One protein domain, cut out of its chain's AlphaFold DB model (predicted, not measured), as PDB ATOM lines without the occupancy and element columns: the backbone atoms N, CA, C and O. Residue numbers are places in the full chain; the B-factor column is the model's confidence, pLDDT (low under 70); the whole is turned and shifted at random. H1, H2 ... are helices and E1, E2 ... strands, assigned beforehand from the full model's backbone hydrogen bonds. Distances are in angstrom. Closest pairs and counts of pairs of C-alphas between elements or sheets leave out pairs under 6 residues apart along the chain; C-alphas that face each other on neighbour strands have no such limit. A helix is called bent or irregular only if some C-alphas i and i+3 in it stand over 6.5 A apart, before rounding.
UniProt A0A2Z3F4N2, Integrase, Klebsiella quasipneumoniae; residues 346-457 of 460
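Overview. This is residues 346 to 457 of the 460 residues of the protein "Integrase" of Klebsiella quasipneumoniae (UniProt A0A2Z3F4N2). The domain has two lobes set end to end along its longest axis: a small three-stranded sheet with H1 packed on it and H2 beside H1, and a lobe of four helices, in which H3 and H6 lie side by side and H4 and H5 pack on each other. H4 and E2 meet where the lobes join. The printed part has 112 residues with six named helices and three named strands, in the order E1 H1 H2 E2 E3 H3 H4 H5 H6; the sheet order is E1 E3 E2, antiparallel, and the class is mostly helix. It is compact, with a radius of gyration of the C-alphas of 14.1 A, and elongated, spanning 45 by 26 by 22 A.

Along the chain. In the sheet, E1 is residues 347 to 349, beginning at C-alpha 347 (25.197, 20.059, 43.792), E3 is residues 385 to 389, 13.0 A long, and E2 is residues 380 to 382. H1 is residues 350 to 356, 10.0 A, and H2 residues 366 to 373, 10.3 A. H3, residues 401 to 413, is 19.7 A long; H4 is residues 416 to 424, 12.2 A, and H5 residues 435 to 438. H6, residues 443 to 455, is 18.5 A long and ends at C-alpha 455 (48.199, 39.747, 40.561).

Arrangement. E1 and E3 are antiparallel at 137 degrees, with N 348 and O 388 2.8 A apart, within hydrogen-bond range. E2 and E3 form a hairpin, with N 380 and O 387 at 2.8 A. The pairing is staggered: E3 pairs with E2 over residues 385 to 387 and with E1 over 387 to 389. E1, H1 H2 and E2 make a split strand-helix-strand unit, two strands running the same way with E3 between them, and its crossover is right-handed. H1 is on the sheet at a height of 6.7 A, over E1, slantwise to the strands at 56 degrees on the local plane. H2 only grazes the sheet with residues 368 to 372; it touches H1 at a steep tilt of 65 degrees, opposite ways, the closest C-alphas being those of Ala 350 and Pro 368, 5.7 A. H4 only grazes the sheet with residues 416 to 420; the closest C-alphas of E2 and H4, Leu 380 and Pro 416, are 6.0 A apart. H4 touches H5, with the C-alphas of Phe 423 and Lys 436 closest at 4.8 A. H3 and H6 touch at a shallow tilt of 17 degrees, the same way, with the C-alphas of Ile 406 and Leu 447 closest at 6.2 A. H3 is near H4, and irregular: C-alphas 409 and 412 are 9.1 A apart. Every O i to N i+4 pair is within hydrogen-bond range in H1, H2, H4 and H6; H3 has 7 of 9, and H5 is too short for such a pair.

Size, cuts and confidence. The C-alphas farthest apart, of Ala 362 and Met 456, are 45.7 A apart. The printed part has no cut. The link from E3 to H3, 11 residues, is long. The mean pLDDT of the printed part is 89.1, and residues 456 to 457 are under 70.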
ATOM      1  N   GLU A 346      25.554  21.561  48.319       94.00
ATOM      2  CA  GLU A 346      24.530  20.978  47.448       94.00
ATOM      3  C   GLU A 346      24.958  21.158  45.981       94.00
ATOM      4  O   GLU A 346      25.392  22.228  45.548       94.00
ATOM      5  N   TRP A 347      24.858  20.080  45.208       95.75
ATOM      6  CA  TRP A 347      25.197  20.059  43.792       95.75
ATOM      7  C   TRP A 347      23.976  19.601  43.008       95.75
ATOM      8  O   TRP A 347      23.421  18.544  43.282       95.75
ATOM      9  N   LEU A 348      23.553  20.415  42.048       95.88
ATOM     10  CA  LEU A 348      22.324  20.228  41.290       95.88
ATOM     11  C   LEU A 348      22.649  19.728  39.892       95.88
ATOM     12  O   LEU A 348      23.510  20.287  39.212       95.88
ATOM     13  N   THR A 349      21.907  18.740  39.419       95.25
ATOM     14  CA  THR A 349      21.885  18.395  37.996       95.25
ATOM     15  C   THR A 349      21.314  19.557  37.174       95.25
ATOM     16  O   THR A 349      20.619  20.446  37.685       95.25
ATOM     17  N   ALA A 350      21.567  19.553  35.864       92.56
ATOM     18  CA  ALA A 350      20.971  20.539  34.963       92.56
ATOM     19  C   ALA A 350      19.431  20.542  35.064       92.56
ATOM     20  O   ALA A 350      18.821  21.606  35.150       92.56
ATOM     21  N   SER A 351      18.803  19.369  35.131       90.44
ATOM     22  CA  SER A 351      17.347  19.233  35.249       90.44
ATOM     23  C   SER A 351      16.800  19.798  36.564       90.44
ATOM     24  O   SER A 351      15.831  20.561  36.543       90.44
ATOM     25  N   GLU A 352      17.439  19.506  37.701       93.75
ATOM     26  CA  GLU A 352      17.038  20.047  39.010       93.75
ATOM     27  C   GLU A 352      17.198  21.564  39.073       93.75
ATOM     28  O   GLU A 352      16.287  22.268  39.513       93.75
ATOM     29  N   LEU A 353      18.328  22.087  38.588       94.50
ATOM     30  CA  LEU A 353      18.554  23.527  38.520       94.50
ATOM     31  C   LEU A 353      17.517  24.198  37.614       94.50
ATOM     32  O   LEU A 353      17.013  25.273  37.933       94.50
ATOM     33  N   SER A 354      17.162  23.559  36.503       93.25
ATOM     34  CA  SER A 354      16.164  24.068  35.570       93.25
ATOM     35  C   SER A 354      14.777  24.178  36.201       93.25
ATOM     36  O   SER A 354      14.123  25.222  36.096       93.25
ATOM     37  N   ALA A 355      14.372  23.131  36.926       90.50
ATOM     38  CA  ALA A 355      13.125  23.088  37.675       90.50
ATOM     39  C   ALA A 355      13.102  24.154  38.782       90.50
ATOM     40  O   ALA A 355      12.174  24.963  38.837       90.50
ATOM     41  N   LYS A 356      14.154  24.221  39.613       91.44
ATOM     42  CA  LYS A 356      14.257  25.197  40.709       91.44
ATOM     43  C   LYS A 356      14.335  26.650  40.197       91.44
ATOM     44  O   LYS A 356      13.792  27.549  40.830       91.44
ATOM     45  N   ALA A 357      14.947  26.898  39.034       89.44
ATOM     46  CA  ALA A 357      15.037  28.227  38.410       89.44
ATOM     47  C   ALA A 357      13.832  28.603  37.521       89.44
ATOM     48  O   ALA A 357      13.816  29.692  36.927       89.44
ATOM     49  N   GLY A 358      12.831  27.721  37.413       87.38
ATOM     50  CA  GLY A 358      11.573  27.971  36.708       87.38
ATOM     51  C   GLY A 358      11.717  28.125  35.192       87.38
ATOM     52  O   GLY A 358      11.004  28.931  34.586       87.38
ATOM     53  N   PHE A 359      12.654  27.411  34.562       84.38
ATOM     54  CA  PHE A 359      12.756  27.398  33.102       84.38
ATOM     55  C   PHE A 359      11.557  26.669  32.476       84.38
ATOM     56  O   PHE A 359      11.106  25.639  32.964       84.38
ATOM     57  N   ARG A 360      11.047  27.201  31.358       74.62
ATOM     58  CA  ARG A 360       9.930  26.631  30.582       74.62
ATOM     59  C   ARG A 360      10.414  26.141  29.212       74.62
ATOM     60  O   ARG A 360       9.896  26.559  28.183       74.62
ATOM     61  N   SER A 361      11.488  25.355  29.202       75.56
ATOM     62  CA  SER A 361      12.106  24.809  27.984       75.56
ATOM     63  C   SER A 361      11.693  23.351  27.779       75.56
ATOM     64  O   SER A 361      11.531  22.624  28.755       75.56
ATOM     65  N   ALA A 362      11.557  22.926  26.517       73.56
ATOM     66  CA  ALA A 362      11.345  21.519  26.161       73.56
ATOM     67  C   ALA A 362      12.584  20.649  26.449       73.56
ATOM     68  O   ALA A 362      12.443  19.463  26.722       73.56
ATOM     69  N   ASP A 363      13.779  21.250  26.417       83.94
ATOM     70  CA  ASP A 363      15.022  20.670  26.931       83.94
ATOM     71  C   ASP A 363      15.322  21.298  28.307       83.94
ATOM     72  O   ASP A 363      15.707  22.479  28.358       83.94
ATOM     73  N   PRO A 364      15.135  20.558  29.416       80.25
ATOM     74  CA  PRO A 364      15.422  21.041  30.761       80.25
ATOM     75  C   PRO A 364      16.879  21.474  30.944       80.25
ATOM     76  O   PRO A 364      17.152  22.353  31.754       80.25
ATOM     77  N   GLU A 365      17.829  20.957  30.169       86.62
ATOM     78  CA  GLU A 365      19.251  21.226  30.383       86.62
ATOM     79  C   GLU A 365      19.748  22.494  29.677       86.62
ATOM     80  O   GLU A 365      20.800  23.040  30.029       86.62
ATOM     81  N   ALA A 366      18.990  22.998  28.697       87.19
ATOM     82  CA  ALA A 366      19.394  24.113  27.842       87.19
ATOM     83  C   ALA A 366      19.730  25.394  28.629       87.19
ATOM     84  O   ALA A 366      20.688  26.099  28.303       87.19
ATOM     85  N   GLY A 367      18.973  25.688  29.693       91.00
ATOM     86  CA  GLY A 367      19.181  26.865  30.542       91.00
ATOM     87  C   GLY A 367      20.532  26.837  31.271       91.00
ATOM     88  O   GLY A 367      21.385  27.696  31.007       91.00
ATOM     89  N   PRO A 368      20.768  25.848  32.153       93.56
ATOM     90  CA  PRO A 368      22.048  25.666  32.842       93.56
ATOM     91  C   PRO A 368      23.251  25.524  31.904       93.56
ATOM     92  O   PRO A 368      24.288  26.158  32.131       93.56
ATOM     93  N   LYS A 369      23.118  24.767  30.805       93.00
ATOM     94  CA  LYS A 369      24.170  24.650  29.779       93.00
ATOM     95  C   LYS A 369      24.496  26.004  29.151       93.00
ATOM     96  O   LYS A 369      25.671  26.348  29.013       93.00
ATOM     97  N   GLY A 370      23.479  26.812  28.852       93.50
ATOM     98  CA  GLY A 370      23.652  28.176  28.354       93.50
ATOM     99  C   GLY A 370      24.358  29.096  29.354       93.50
ATOM    100  O   GLY A 370      25.218  29.890  28.973       93.50
ATOM    101  N   TRP A 371      24.058  28.978  30.652       95.62
ATOM    102  CA  TRP A 371      24.761  29.736  31.694       95.62
ATOM    103  C   TRP A 371      26.231  29.346  31.832       95.62
ATOM    104  O   TRP A 371      27.073  30.239  31.962       95.62
ATOM    105  N   LYS A 372      26.544  28.049  31.752       94.75
ATOM    106  CA  LYS A 372      27.921  27.538  31.725       94.75
ATOM    107  C   LYS A 372      28.683  28.052  30.504       94.75
ATOM    108  O   LYS A 372      29.759  28.619  30.656       94.75
ATOM    109  N   ALA A 373      28.099  27.937  29.309       92.69
ATOM    110  CA  ALA A 373      28.705  28.420  28.066       92.69
ATOM    111  C   ALA A 373      28.966  29.937  28.083       92.69
ATOM    112  O   ALA A 373      29.968  30.407  27.555       92.69
ATOM    113  N   ALA A 374      28.098  30.708  28.744       93.75
ATOM    114  CA  ALA A 374      28.262  32.148  28.925       93.75
ATOM    115  C   ALA A 374      29.212  32.540  30.080       93.75
ATOM    116  O   ALA A 374      29.318  33.729  30.396       93.75
ATOM    117  N   GLY A 375      29.847  31.571  30.756       93.56
ATOM    118  CA  GLY A 375      30.758  31.810  31.881       93.56
ATOM    119  C   GLY A 375      30.088  32.415  33.119       93.56
ATOM    120  O   GLY A 375      30.733  33.119  33.892       93.56
ATOM    121  N   LYS A 376      28.775  32.211  33.293       95.56
ATOM    122  CA  LYS A 376      28.018  32.733  34.446       95.56
ATOM    123  C   LYS A 376      28.104  31.813  35.663       95.56
ATOM    124  O   LYS A 376      28.040  32.299  36.784       95.56
ATOM    125  N   ILE A 377      28.241  30.514  35.418       95.56
ATOM    126  CA  ILE A 377      28.416  29.450  36.412       95.56
ATOM    127  C   ILE A 377      29.423  28.437  35.876       95.56
ATOM    128  O   ILE A 377      29.728  28.432  34.683       95.56
ATOM    129  N   PHE A 378      29.899  27.559  36.750       96.25
ATOM    130  CA  PHE A 378      30.695  26.396  36.377       96.25
ATOM    131  C   PHE A 378      29.979  25.116  36.822       96.25
ATOM    132  O   PHE A 378      29.039  25.174  37.612       96.25
ATOM    133  N   SER A 379      30.417  23.974  36.298       96.00
ATOM    134  CA  SER A 379      29.945  22.659  36.728       96.00
ATOM    135  C   SER A 379      31.111  21.690  36.870       96.00
ATOM    136  O   SER A 379      32.151  21.854  36.224       96.00
ATOM    137  N   LEU A 380      30.922  20.670  37.697       94.31
ATOM    138  CA  LEU A 380      31.796  19.510  37.783       94.31
ATOM    139  C   LEU A 380      31.200  18.366  36.977       94.31
ATOM    140  O   LEU A 380      29.996  18.139  37.027       94.31
ATOM    141  N   LYS A 381      32.050  17.635  36.254       92.12
ATOM    142  CA  LYS A 381      31.632  16.409  35.581       92.12
ATOM    143  C   LYS A 381      31.867  15.225  36.513       92.12
ATOM    144  O   LYS A 381      33.026  14.922  36.803       92.12
ATOM    145  N   VAL A 382      30.791  14.597  36.976       88.75
ATOM    146  CA  VAL A 382      30.805  13.453  37.903       88.75
ATOM    147  C   VAL A 382      29.908  12.373  37.308       88.75
ATOM    148  O   VAL A 382      28.798  12.673  36.888       88.75
ATOM    149  N   ASP A 383      30.432  11.155  37.155       86.75
ATOM    150  CA  ASP A 383      29.719  10.004  36.571       86.75
ATOM    151  C   ASP A 383      29.032  10.268  35.215       86.75
ATOM    152  O   ASP A 383      28.043   9.646  34.845       86.75
ATOM    153  N   GLY A 384      29.603  11.185  34.424       85.94
ATOM    154  CA  GLY A 384      29.102  11.553  33.097       85.94
ATOM    155  C   GLY A 384      28.132  12.736  33.085       85.94
ATOM    156  O   GLY A 384      27.937  13.316  32.014       85.94
ATOM    157  N   GLU A 385      27.634  13.161  34.245       89.56
ATOM    158  CA  GLU A 385      26.676  14.255  34.398       89.56
ATOM    159  C   GLU A 385      27.350  15.570  34.818       89.56
ATOM    160  O   GLU A 385      28.402  15.585  35.460       89.56
ATOM    161  N   ASP A 386      26.757  16.696  34.410       93.75
ATOM    162  CA  ASP A 386      27.182  18.034  34.829       93.75
ATOM    163  C   ASP A 386      26.445  18.431  36.117       93.75
ATOM    164  O   ASP A 386      25.226  18.618  36.117       93.75
ATOM    165  N   LEU A 387      27.211  18.617  37.192       96.50
ATOM    166  CA  LEU A 387      26.732  19.052  38.498       96.50
ATOM    167  C   LEU A 387      27.093  20.514  38.762       96.50
ATOM    168  O   LEU A 387      28.255  20.915  38.663       96.50
ATOM    169  N   TYR A 388      26.098  21.313  39.124       97.00
ATOM    170  CA  TYR A 388      26.199  22.752  39.340       97.00
ATOM    171  C   TYR A 388      26.123  23.069  40.835       97.00
ATOM    172  O   TYR A 388      25.188  22.615  41.490       97.00
ATOM    173  N   PRO A 389      27.054  23.856  41.392       96.62
ATOM    174  CA  PRO A 389      27.021  24.170  42.813       96.62
ATOM    175  C   PRO A 389      25.858  25.108  43.145       96.62
ATOM    176  O   PRO A 389      25.610  26.075  42.426       96.62
ATOM    177  N   ASP A 390      25.164  24.872  44.251       95.25
ATOM    178  CA  ASP A 390      24.075  25.736  44.717       95.25
ATOM    179  C   ASP A 390      24.577  27.112  45.186       95.25
ATOM    180  O   ASP A 390      23.983  28.144  44.878       95.25
ATOM    181  N   TYR A 391      25.736  27.145  45.846       95.25
ATOM    182  CA  TYR A 391      26.315  28.335  46.473       95.25
ATOM    183  C   TYR A 391      26.696  29.448  45.487       95.25
ATOM    184  O   TYR A 391      27.030  30.558  45.903       95.25
ATOM    185  N   VAL A 392      26.693  29.174  44.175       96.12
ATOM    186  CA  VAL A 392      26.915  30.199  43.140       96.12
ATOM    187  C   VAL A 392      25.627  30.866  42.659       96.12
ATOM    188  O   VAL A 392      25.673  31.695  41.743       96.12
ATOM    189  N   LEU A 393      24.486  30.507  43.242       95.81
ATOM    190  CA  LEU A 393      23.162  30.977  42.865       95.81
ATOM    191  C   LEU A 393      22.577  31.896  43.945       95.81
ATOM    192  O   LEU A 393      22.932  31.817  45.118       95.81
ATOM    193  N   ASP A 394      21.698  32.805  43.532       94.06
ATOM    194  CA  ASP A 394      20.876  33.599  44.442       94.06
ATOM    195  C   ASP A 394      19.624  32.830  44.901       94.06
ATOM    196  O   ASP A 394      19.343  31.720  44.448       94.06
ATOM    197  N   GLU A 395      18.822  33.450  45.766       90.94
ATOM    198  CA  GLU A 395      17.566  32.884  46.289       90.94
ATOM    199  C   GLU A 395      16.539  32.529  45.196       90.94
ATOM    200  O   GLU A 395      15.606  31.765  45.435       90.94
ATOM    201  N   LYS A 396      16.691  33.076  43.982       91.25
ATOM    202  CA  LYS A 396      15.845  32.795  42.810       91.25
ATOM    203  C   LYS A 396      16.516  31.821  41.839       91.25
ATOM    204  O   LYS A 396      16.095  31.726  40.682       91.25
ATOM    205  N   MET A 397      17.559  31.121  42.287       93.00
ATOM    206  CA  MET A 397      18.334  30.155  41.511       93.00
ATOM    207  C   MET A 397      18.970  30.763  40.257       93.00
ATOM    208  O   MET A 397      19.116  30.101  39.223       93.00
ATOM    209  N   ARG A 398      19.327  32.053  40.308       94.19
ATOM    210  CA  ARG A 398      20.039  32.746  39.229       94.19
ATOM    211  C   ARG A 398      21.521  32.898  39.574       94.19
ATOM    212  O   ARG A 398      21.854  33.124  40.731       94.19
ATOM    213  N   PRO A 399      22.428  32.832  38.582       96.50
ATOM    214  CA  PRO A 399      23.858  32.995  38.821       96.50
ATOM    215  C   PRO A 399      24.215  34.324  39.490       96.50
ATOM    216  O   PRO A 399      23.851  35.397  38.991       96.50
ATOM    217  N   LEU A 400      25.001  34.261  40.563       96.69
ATOM    218  CA  LEU A 400      25.514  35.441  41.248       96.69
ATOM    219  C   LEU A 400      26.456  36.238  40.334       96.69
ATOM    220  O   LEU A 400      27.383  35.703  39.721       96.69
ATOM    221  N   LYS A 401      26.272  37.564  40.286       95.31
ATOM    222  CA  LYS A 401      27.107  38.462  39.462       95.31
ATOM    223  C   LYS A 401      28.594  38.355  39.809       95.31
ATOM    224  O   LYS A 401      29.425  38.353  38.904       95.31
ATOM    225  N   VAL A 402      28.920  38.243  41.099       95.88
ATOM    226  CA  VAL A 402      30.305  38.120  41.576       95.88
ATOM    227  C   VAL A 402      30.972  36.840  41.066       95.88
ATOM    228  O   VAL A 402      32.141  36.872  40.696       95.88
ATOM    229  N   VAL A 403      30.227  35.737  40.940       96.44
ATOM    230  CA  VAL A 403      30.766  34.471  40.426       96.44
ATOM    231  C   VAL A 403      31.172  34.627  38.969       96.44
ATOM    232  O   VAL A 403      32.284  34.255  38.611       96.44
ATOM    233  N   ARG A 404      30.341  35.268  38.139       95.81
ATOM    234  CA  ARG A 404      30.708  35.587  36.749       95.81
ATOM    235  C   ARG A 404      32.016  36.385  36.665       95.81
ATOM    236  O   ARG A 404      32.831  36.120  35.785       95.81
ATOM    237  N   LEU A 405      32.218  37.356  37.559       95.81
ATOM    238  CA  LEU A 405      33.458  38.138  37.606       95.81
ATOM    239  C   LEU A 405      34.650  37.257  37.995       95.81
ATOM    240  O   LEU A 405      35.654  37.265  37.292       95.81
ATOM    241  N   ILE A 406      34.518  36.432  39.035       95.75
ATOM    242  CA  ILE A 406      35.570  35.500  39.475       95.75
ATOM    243  C   ILE A 406      35.928  34.497  38.367       95.75
ATOM    244  O   ILE A 406      37.104  34.287  38.078       95.75
ATOM    245  N   LEU A 407      34.934  33.916  37.688       95.50
ATOM    246  CA  LEU A 407      35.155  33.013  36.554       95.50
ATOM    247  C   LEU A 407      35.852  33.731  35.388       95.50
ATOM    248  O   LEU A 407      36.734  33.162  34.751       95.50
ATOM    249  N   SER A 408      35.513  35.000  35.143       93.69
ATOM    250  CA  SER A 408      36.194  35.854  34.165       93.69
ATOM    251  C   SER A 408      37.624  36.228  34.568       93.69
ATOM    252  O   SER A 408      38.416  36.553  33.682       93.69
ATOM    253  N   LEU A 409      37.961  36.240  35.859       92.38
ATOM    254  CA  LEU A 409      39.329  36.466  36.334       92.38
ATOM    255  C   LEU A 409      40.174  35.206  36.167       92.38
ATOM    256  O   LEU A 409      41.268  35.261  35.604       92.38
ATOM    257  N   PHE A 410      39.647  34.058  36.600       89.25
ATOM    258  CA  PHE A 410      40.373  32.799  36.503       89.25
ATOM    259  C   PHE A 410      40.457  32.273  35.065       89.25
ATOM    260  O   PHE A 410      41.515  31.777  34.691       89.25
ATOM    261  N   LYS A 411      39.420  32.427  34.228       84.06
ATOM    262  CA  LYS A 411      39.361  31.908  32.842       84.06
ATOM    263  C   LYS A 411      39.931  30.483  32.749       84.06
ATOM    264  O   LYS A 411      39.574  29.618  33.537       84.06
ATOM    265  N   GLU A 412      40.859  30.257  31.822       77.38
ATOM    266  CA  GLU A 412      41.561  28.990  31.604       77.38
ATOM    267  C   GLU A 412      42.670  28.720  32.641       77.38
ATOM    268  O   GLU A 412      43.318  27.682  32.593       77.38
ATOM    269  N   ARG A 413      42.909  29.632  33.596       78.31
ATOM    270  CA  ARG A 413      43.950  29.484  34.631       78.31
ATOM    271  C   ARG A 413      43.533  28.570  35.788       78.31
ATOM    272  O   ARG A 413      44.389  28.271  36.621       78.31
ATOM    273  N   LYS A 414      42.256  28.173  35.885       82.06
ATOM    274  CA  LYS A 414      41.769  27.158  36.833       82.06
ATOM    275  C   LYS A 414      40.809  26.191  36.148       82.06
ATOM    276  O   LYS A 414      39.916  26.601  35.412       82.06
ATOM    277  N   THR A 415      40.974  24.906  36.443       86.81
ATOM    278  CA  THR A 415      40.031  23.856  36.046       86.81
ATOM    279  C   THR A 415      38.723  23.966  36.849       86.81
ATOM    280  O   THR A 415      38.703  24.609  37.902       86.81
ATOM    281  N   PRO A 416      37.618  23.321  36.422       89.38
ATOM    282  CA  PRO A 416      36.385  23.295  37.213       89.38
ATOM    283  C   PRO A 416      36.573  22.723  38.626       89.38
ATOM    284  O   PRO A 416      36.036  23.269  39.588       89.38
ATOM    285  N   TRP A 417      37.397  21.680  38.776       87.56
ATOM    286  CA  TRP A 417      37.770  21.148  40.091       87.56
ATOM    287  C   TRP A 417      38.643  22.125  40.882       87.56
ATOM    288  O   TRP A 417      38.396  22.327  42.069       87.56
ATOM    289  N   GLY A 418      39.594  22.803  40.233       83.75
ATOM    290  CA  GLY A 418      40.376  23.873  40.856       83.75
ATOM    291  C   GLY A 418      39.505  25.028  41.366       83.75
ATOM    292  O   GLY A 418      39.759  25.560  42.446       83.75
ATOM    293  N   LEU A 419      38.438  25.383  40.642       91.69
ATOM    294  CA  LEU A 419      37.435  26.355  41.088       91.69
ATOM    295  C   LEU A 419      36.649  25.843  42.299       91.69
ATOM    296  O   LEU A 419      36.533  26.564  43.286       91.69
ATOM    297  N   ALA A 420      36.143  24.608  42.257       91.25
ATOM    298  CA  ALA A 420      35.411  24.016  43.379       91.25
ATOM    299  C   ALA A 420      36.266  23.955  44.655       91.25
ATOM    300  O   ALA A 420      35.803  24.323  45.733       91.25
ATOM    301  N   ILE A 421      37.539  23.572  44.528       86.06
ATOM    302  CA  ILE A 421      38.498  23.556  45.637       86.06
ATOM    303  C   ILE A 421      38.758  24.972  46.148       86.06
ATOM    304  O   ILE A 421      38.742  25.178  47.361       86.06
ATOM    305  N   TRP A 422      38.972  25.945  45.256       91.12
ATOM    306  CA  TRP A 422      39.188  27.339  45.643       91.12
ATOM    307  C   TRP A 422      38.003  27.886  46.443       91.12
ATOM    308  O   TRP A 422      38.189  28.463  47.511       91.12
ATOM    309  N   PHE A 423      36.783  27.628  45.971       93.75
ATOM    310  CA  PHE A 423      35.554  28.029  46.646       93.75
ATOM    311  C   PHE A 423      35.327  27.300  47.974       93.75
ATOM    312  O   PHE A 423      34.880  27.924  48.936       93.75
ATOM    313  N   GLY A 424      35.632  26.002  48.035       86.38
ATOM    314  CA  GLY A 424      35.376  25.130  49.185       86.38
ATOM    315  C   GLY A 424      36.492  25.057  50.227       86.38
ATOM    316  O   GLY A 424      36.309  24.429  51.270       86.38
ATOM    317  N   SER A 425      37.641  25.688  49.989       82.62
ATOM    318  CA  SER A 425      38.785  25.642  50.907       82.62
ATOM    319  C   SER A 425      38.918  26.917  51.731       82.62
ATOM    320  O   SER A 425      38.649  28.021  51.265       82.62
ATOM    321  N   ALA A 426      39.377  26.760  52.974       80.69
ATOM    322  CA  ALA A 426      39.677  27.879  53.859       80.69
ATOM    323  C   ALA A 426      40.720  28.809  53.224       80.69
ATOM    324  O   ALA A 426      41.810  28.369  52.849       80.69
ATOM    325  N   ASN A 427      40.409  30.100  53.147       80.44
ATOM    326  CA  ASN A 427      41.294  31.101  52.570       80.44
ATOM    327  C   ASN A 427      41.868  32.007  53.667       80.44
ATOM    328  O   ASN A 427      41.140  32.629  54.445       80.44
ATOM    329  N   ARG A 428      43.201  32.110  53.731       73.88
ATOM    330  CA  ARG A 428      43.909  32.886  54.763       73.88
ATOM    331  C   ARG A 428      43.520  34.368  54.762       73.88
ATOM    332  O   ARG A 428      43.398  34.957  55.833       73.88
ATOM    333  N   ARG A 429      43.296  34.963  53.587       76.44
ATOM    334  CA  ARG A 429      42.912  36.380  53.450       76.44
ATOM    335  C   ARG A 429      41.459  36.631  53.837       76.44
ATOM    336  O   ARG A 429      41.113  37.723  54.269       76.44
ATOM    337  N   LEU A 430      40.649  35.576  53.817       78.31
ATOM    338  CA  LEU A 430      39.300  35.549  54.378       78.31
ATOM    339  C   LEU A 430      39.291  35.104  55.852       78.31
ATOM    340  O   LEU A 430      38.265  34.656  56.357       78.31
ATOM    341  N   ARG A 431      40.432  35.210  56.556       77.44
ATOM    342  CA  ARG A 431      40.614  34.797  57.962       77.44
ATOM    343  C   ARG A 431      40.222  33.335  58.223       77.44
ATOM    344  O   ARG A 431      39.686  33.012  59.277       77.44
ATOM    345  N   GLY A 432      40.489  32.457  57.257       72.50
ATOM    346  CA  GLY A 432      40.157  31.032  57.326       72.50
ATOM    347  C   GLY A 432      38.746  30.684  56.844       72.50
ATOM    348  O   GLY A 432      38.430  29.501  56.758       72.50
ATOM    349  N   GLY A 433      37.919  31.672  56.483       81.31
ATOM    350  CA  GLY A 433      36.627  31.430  55.837       81.31
ATOM    351  C   GLY A 433      36.787  30.861  54.424       81.31
ATOM    352  O   GLY A 433      37.781  31.140  53.746       81.31
ATOM    353  N   LYS A 434      35.813  30.064  53.974       92.06
ATOM    354  CA  LYS A 434      35.766  29.571  52.594       92.06
ATOM    355  C   LYS A 434      35.131  30.642  51.698       92.06
ATOM    356  O   LYS A 434      34.132  31.239  52.105       92.06
ATOM    357  N   PRO A 435      35.656  30.901  50.489       95.06
ATOM    358  CA  PRO A 435      35.059  31.872  49.577       95.06
ATOM    359  C   PRO A 435      33.575  31.621  49.292       95.06
ATOM    360  O   PRO A 435      32.811  32.584  49.235       95.06
ATOM    361  N   LYS A 436      33.150  30.352  49.171       94.94
ATOM    362  CA  LYS A 436      31.749  30.002  48.892       94.94
ATOM    363  C   LYS A 436      30.773  30.508  49.959       94.94
ATOM    364  O   LYS A 436      29.715  31.019  49.611       94.94
ATOM    365  N   ASP A 437      31.174  30.476  51.230       94.19
ATOM    366  CA  ASP A 437      30.329  30.877  52.364       94.19
ATOM    367  C   ASP A 437      30.151  32.409  52.436       94.19
ATOM    368  O   ASP A 437      29.322  32.937  53.178       94.19
ATOM    369  N   LEU A 438      30.957  33.152  51.670       94.44
ATOM    370  CA  LEU A 438      31.047  34.609  51.710       94.44
ATOM    371  C   LEU A 438      30.554  35.283  50.421       94.44
ATOM    372  O   LEU A 438      30.560  36.511  50.336       94.44
ATOM    373  N   LEU A 439      30.090  34.506  49.437       94.31
ATOM    374  CA  LEU A 439      29.659  35.000  48.126       94.31
ATOM    375  C   LEU A 439      28.489  35.990  48.176       94.31
ATOM    376  O   LEU A 439      28.428  36.890  47.341       94.31
ATOM    377  N   ILE A 440      27.582  35.842  49.144       90.19
ATOM    378  CA  ILE A 440      26.433  36.740  49.327       90.19
ATOM    379  C   ILE A 440      26.791  37.864  50.306       90.19
ATOM    380  O   ILE A 440      26.609  39.041  50.008       90.19
ATOM    381  N   SER A 441      27.345  37.498  51.464       91.31
ATOM    382  CA  SER A 441      27.594  38.414  52.585       91.31
ATOM    383  C   SER A 441      28.787  39.361  52.392       91.31
ATOM    384  O   SER A 441      28.782  40.461  52.940       91.31
ATOM    385  N   LYS A 442      29.826  38.945  51.654       92.00
ATOM    386  CA  LYS A 442      31.093  39.682  51.471       92.00
ATOM    387  C   LYS A 442      31.647  39.515  50.051       92.00
ATOM    388  O   LYS A 442      32.834  39.246  49.863       92.00
ATOM    389  N   SER A 443      30.787  39.677  49.049       93.19
ATOM    390  CA  SER A 443      31.108  39.446  47.633       93.19
ATOM    391  C   SER A 443      32.329  40.235  47.134       93.19
ATOM    392  O   SER A 443      33.193  39.668  46.469       93.19
ATOM    393  N   GLU A 444      32.454  41.512  47.506       93.12
ATOM    394  CA  GLU A 444      33.593  42.368  47.135       93.12
ATOM    395  C   GLU A 444      34.921  41.847  47.695       93.12
ATOM    396  O   GLU A 444      35.922  41.802  46.982       93.12
ATOM    397  N   LEU A 445      34.920  41.376  48.946       91.06
ATOM    398  CA  LEU A 445      36.107  40.809  49.582       91.06
ATOM    399  C   LEU A 445      36.541  39.512  48.888       91.06
ATOM    400  O   LEU A 445      37.730  39.297  48.665       91.06
ATOM    401  N   VAL A 446      35.585  38.655  48.520       94.12
ATOM    402  CA  VAL A 446      35.874  37.416  47.785       94.12
ATOM    403  C   VAL A 446      36.447  37.722  46.396       94.12
ATOM    404  O   VAL A 446      37.413  37.081  45.979       94.12
ATOM    405  N   LEU A 447      35.901  38.722  45.700       94.50
ATOM    406  CA  LEU A 447      36.405  39.160  44.398       94.50
ATOM    407  C   LEU A 447      37.822  39.742  44.495       94.50
ATOM    408  O   LEU A 447      38.669  39.411  43.671       94.50
ATOM    409  N   MET A 448      38.095  40.557  45.516       90.31
ATOM    410  CA  MET A 448      39.424  41.118  45.772       90.31
ATOM    411  C   MET A 448      40.458  40.016  46.018       90.31
ATOM    412  O   MET A 448      41.533  40.037  45.429       90.31
ATOM    413  N   VAL A 449      40.116  38.997  46.814       87.50
ATOM    414  CA  VAL A 449      41.007  37.849  47.046       87.50
ATOM    415  C   VAL A 449      41.278  37.069  45.755       87.50
ATOM    416  O   VAL A 449      42.409  36.634  45.541       87.50
ATOM    417  N   ALA A 450      40.280  36.922  44.876       90.69
ATOM    418  CA  ALA A 450      40.481  36.320  43.557       90.69
ATOM    419  C   ALA A 450      41.414  37.168  42.670       90.69
ATOM    420  O   ALA A 450      42.291  36.615  42.010       90.69
ATOM    421  N   GLN A 451      41.262  38.496  42.686       89.19
ATOM    422  CA  GLN A 451      42.104  39.432  41.937       89.19
ATOM    423  C   GLN A 451      43.564  39.387  42.410       89.19
ATOM    424  O   GLN A 451      44.472  39.213  41.600       89.19
ATOM    425  N   GLU A 452      43.799  39.445  43.720       81.25
ATOM    426  CA  GLU A 452      45.143  39.358  44.303       81.25
ATOM    427  C   GLU A 452      45.838  38.023  43.997       81.25
ATOM    428  O   GLU A 452      47.057  37.971  43.847       81.25
ATOM    429  N   GLU A 453      45.089  36.917  43.933       81.56
ATOM    430  CA  GLU A 453      45.644  35.616  43.539       81.56
ATOM    431  C   GLU A 453      46.137  35.613  42.086       81.56
ATOM    432  O   GLU A 453      47.099  34.914  41.763       81.56
ATOM    433  N   ILE A 454      45.524  36.419  41.215       80.19
ATOM    434  CA  ILE A 454      46.010  36.636  39.851       80.19
ATOM    435  C   ILE A 454      47.204  37.599  39.835       80.19
ATOM    436  O   ILE A 454      48.204  37.298  39.188       80.19
ATOM    437  N   GLU A 455      47.150  38.713  40.566       72.88
ATOM    438  CA  GLU A 455      48.199  39.747  40.561       72.88
ATOM    439  C   GLU A 455      49.523  39.269  41.167       72.88
ATOM    440  O   GLU A 455      50.591  39.548  40.619       72.88
ATOM    441  N   MET A 456      49.486  38.461  42.232       57.47
ATOM    442  CA  MET A 456      50.699  37.837  42.778       57.47
ATOM    443  C   MET A 456      51.395  36.896  41.787       57.47
ATOM    444  O   MET A 456      52.569  36.592  41.969       57.47
ATOM    445  N   ARG A 457      50.706  36.451  40.730       48.81
ATOM    446  CA  ARG A 457      51.301  35.659  39.644       48.81
ATOM    447  C   ARG A 457      51.874  36.515  38.510       48.81
ATOM    448  O   ARG A 457      52.573  35.969  37.667       48.81
TER     449      ARG A 457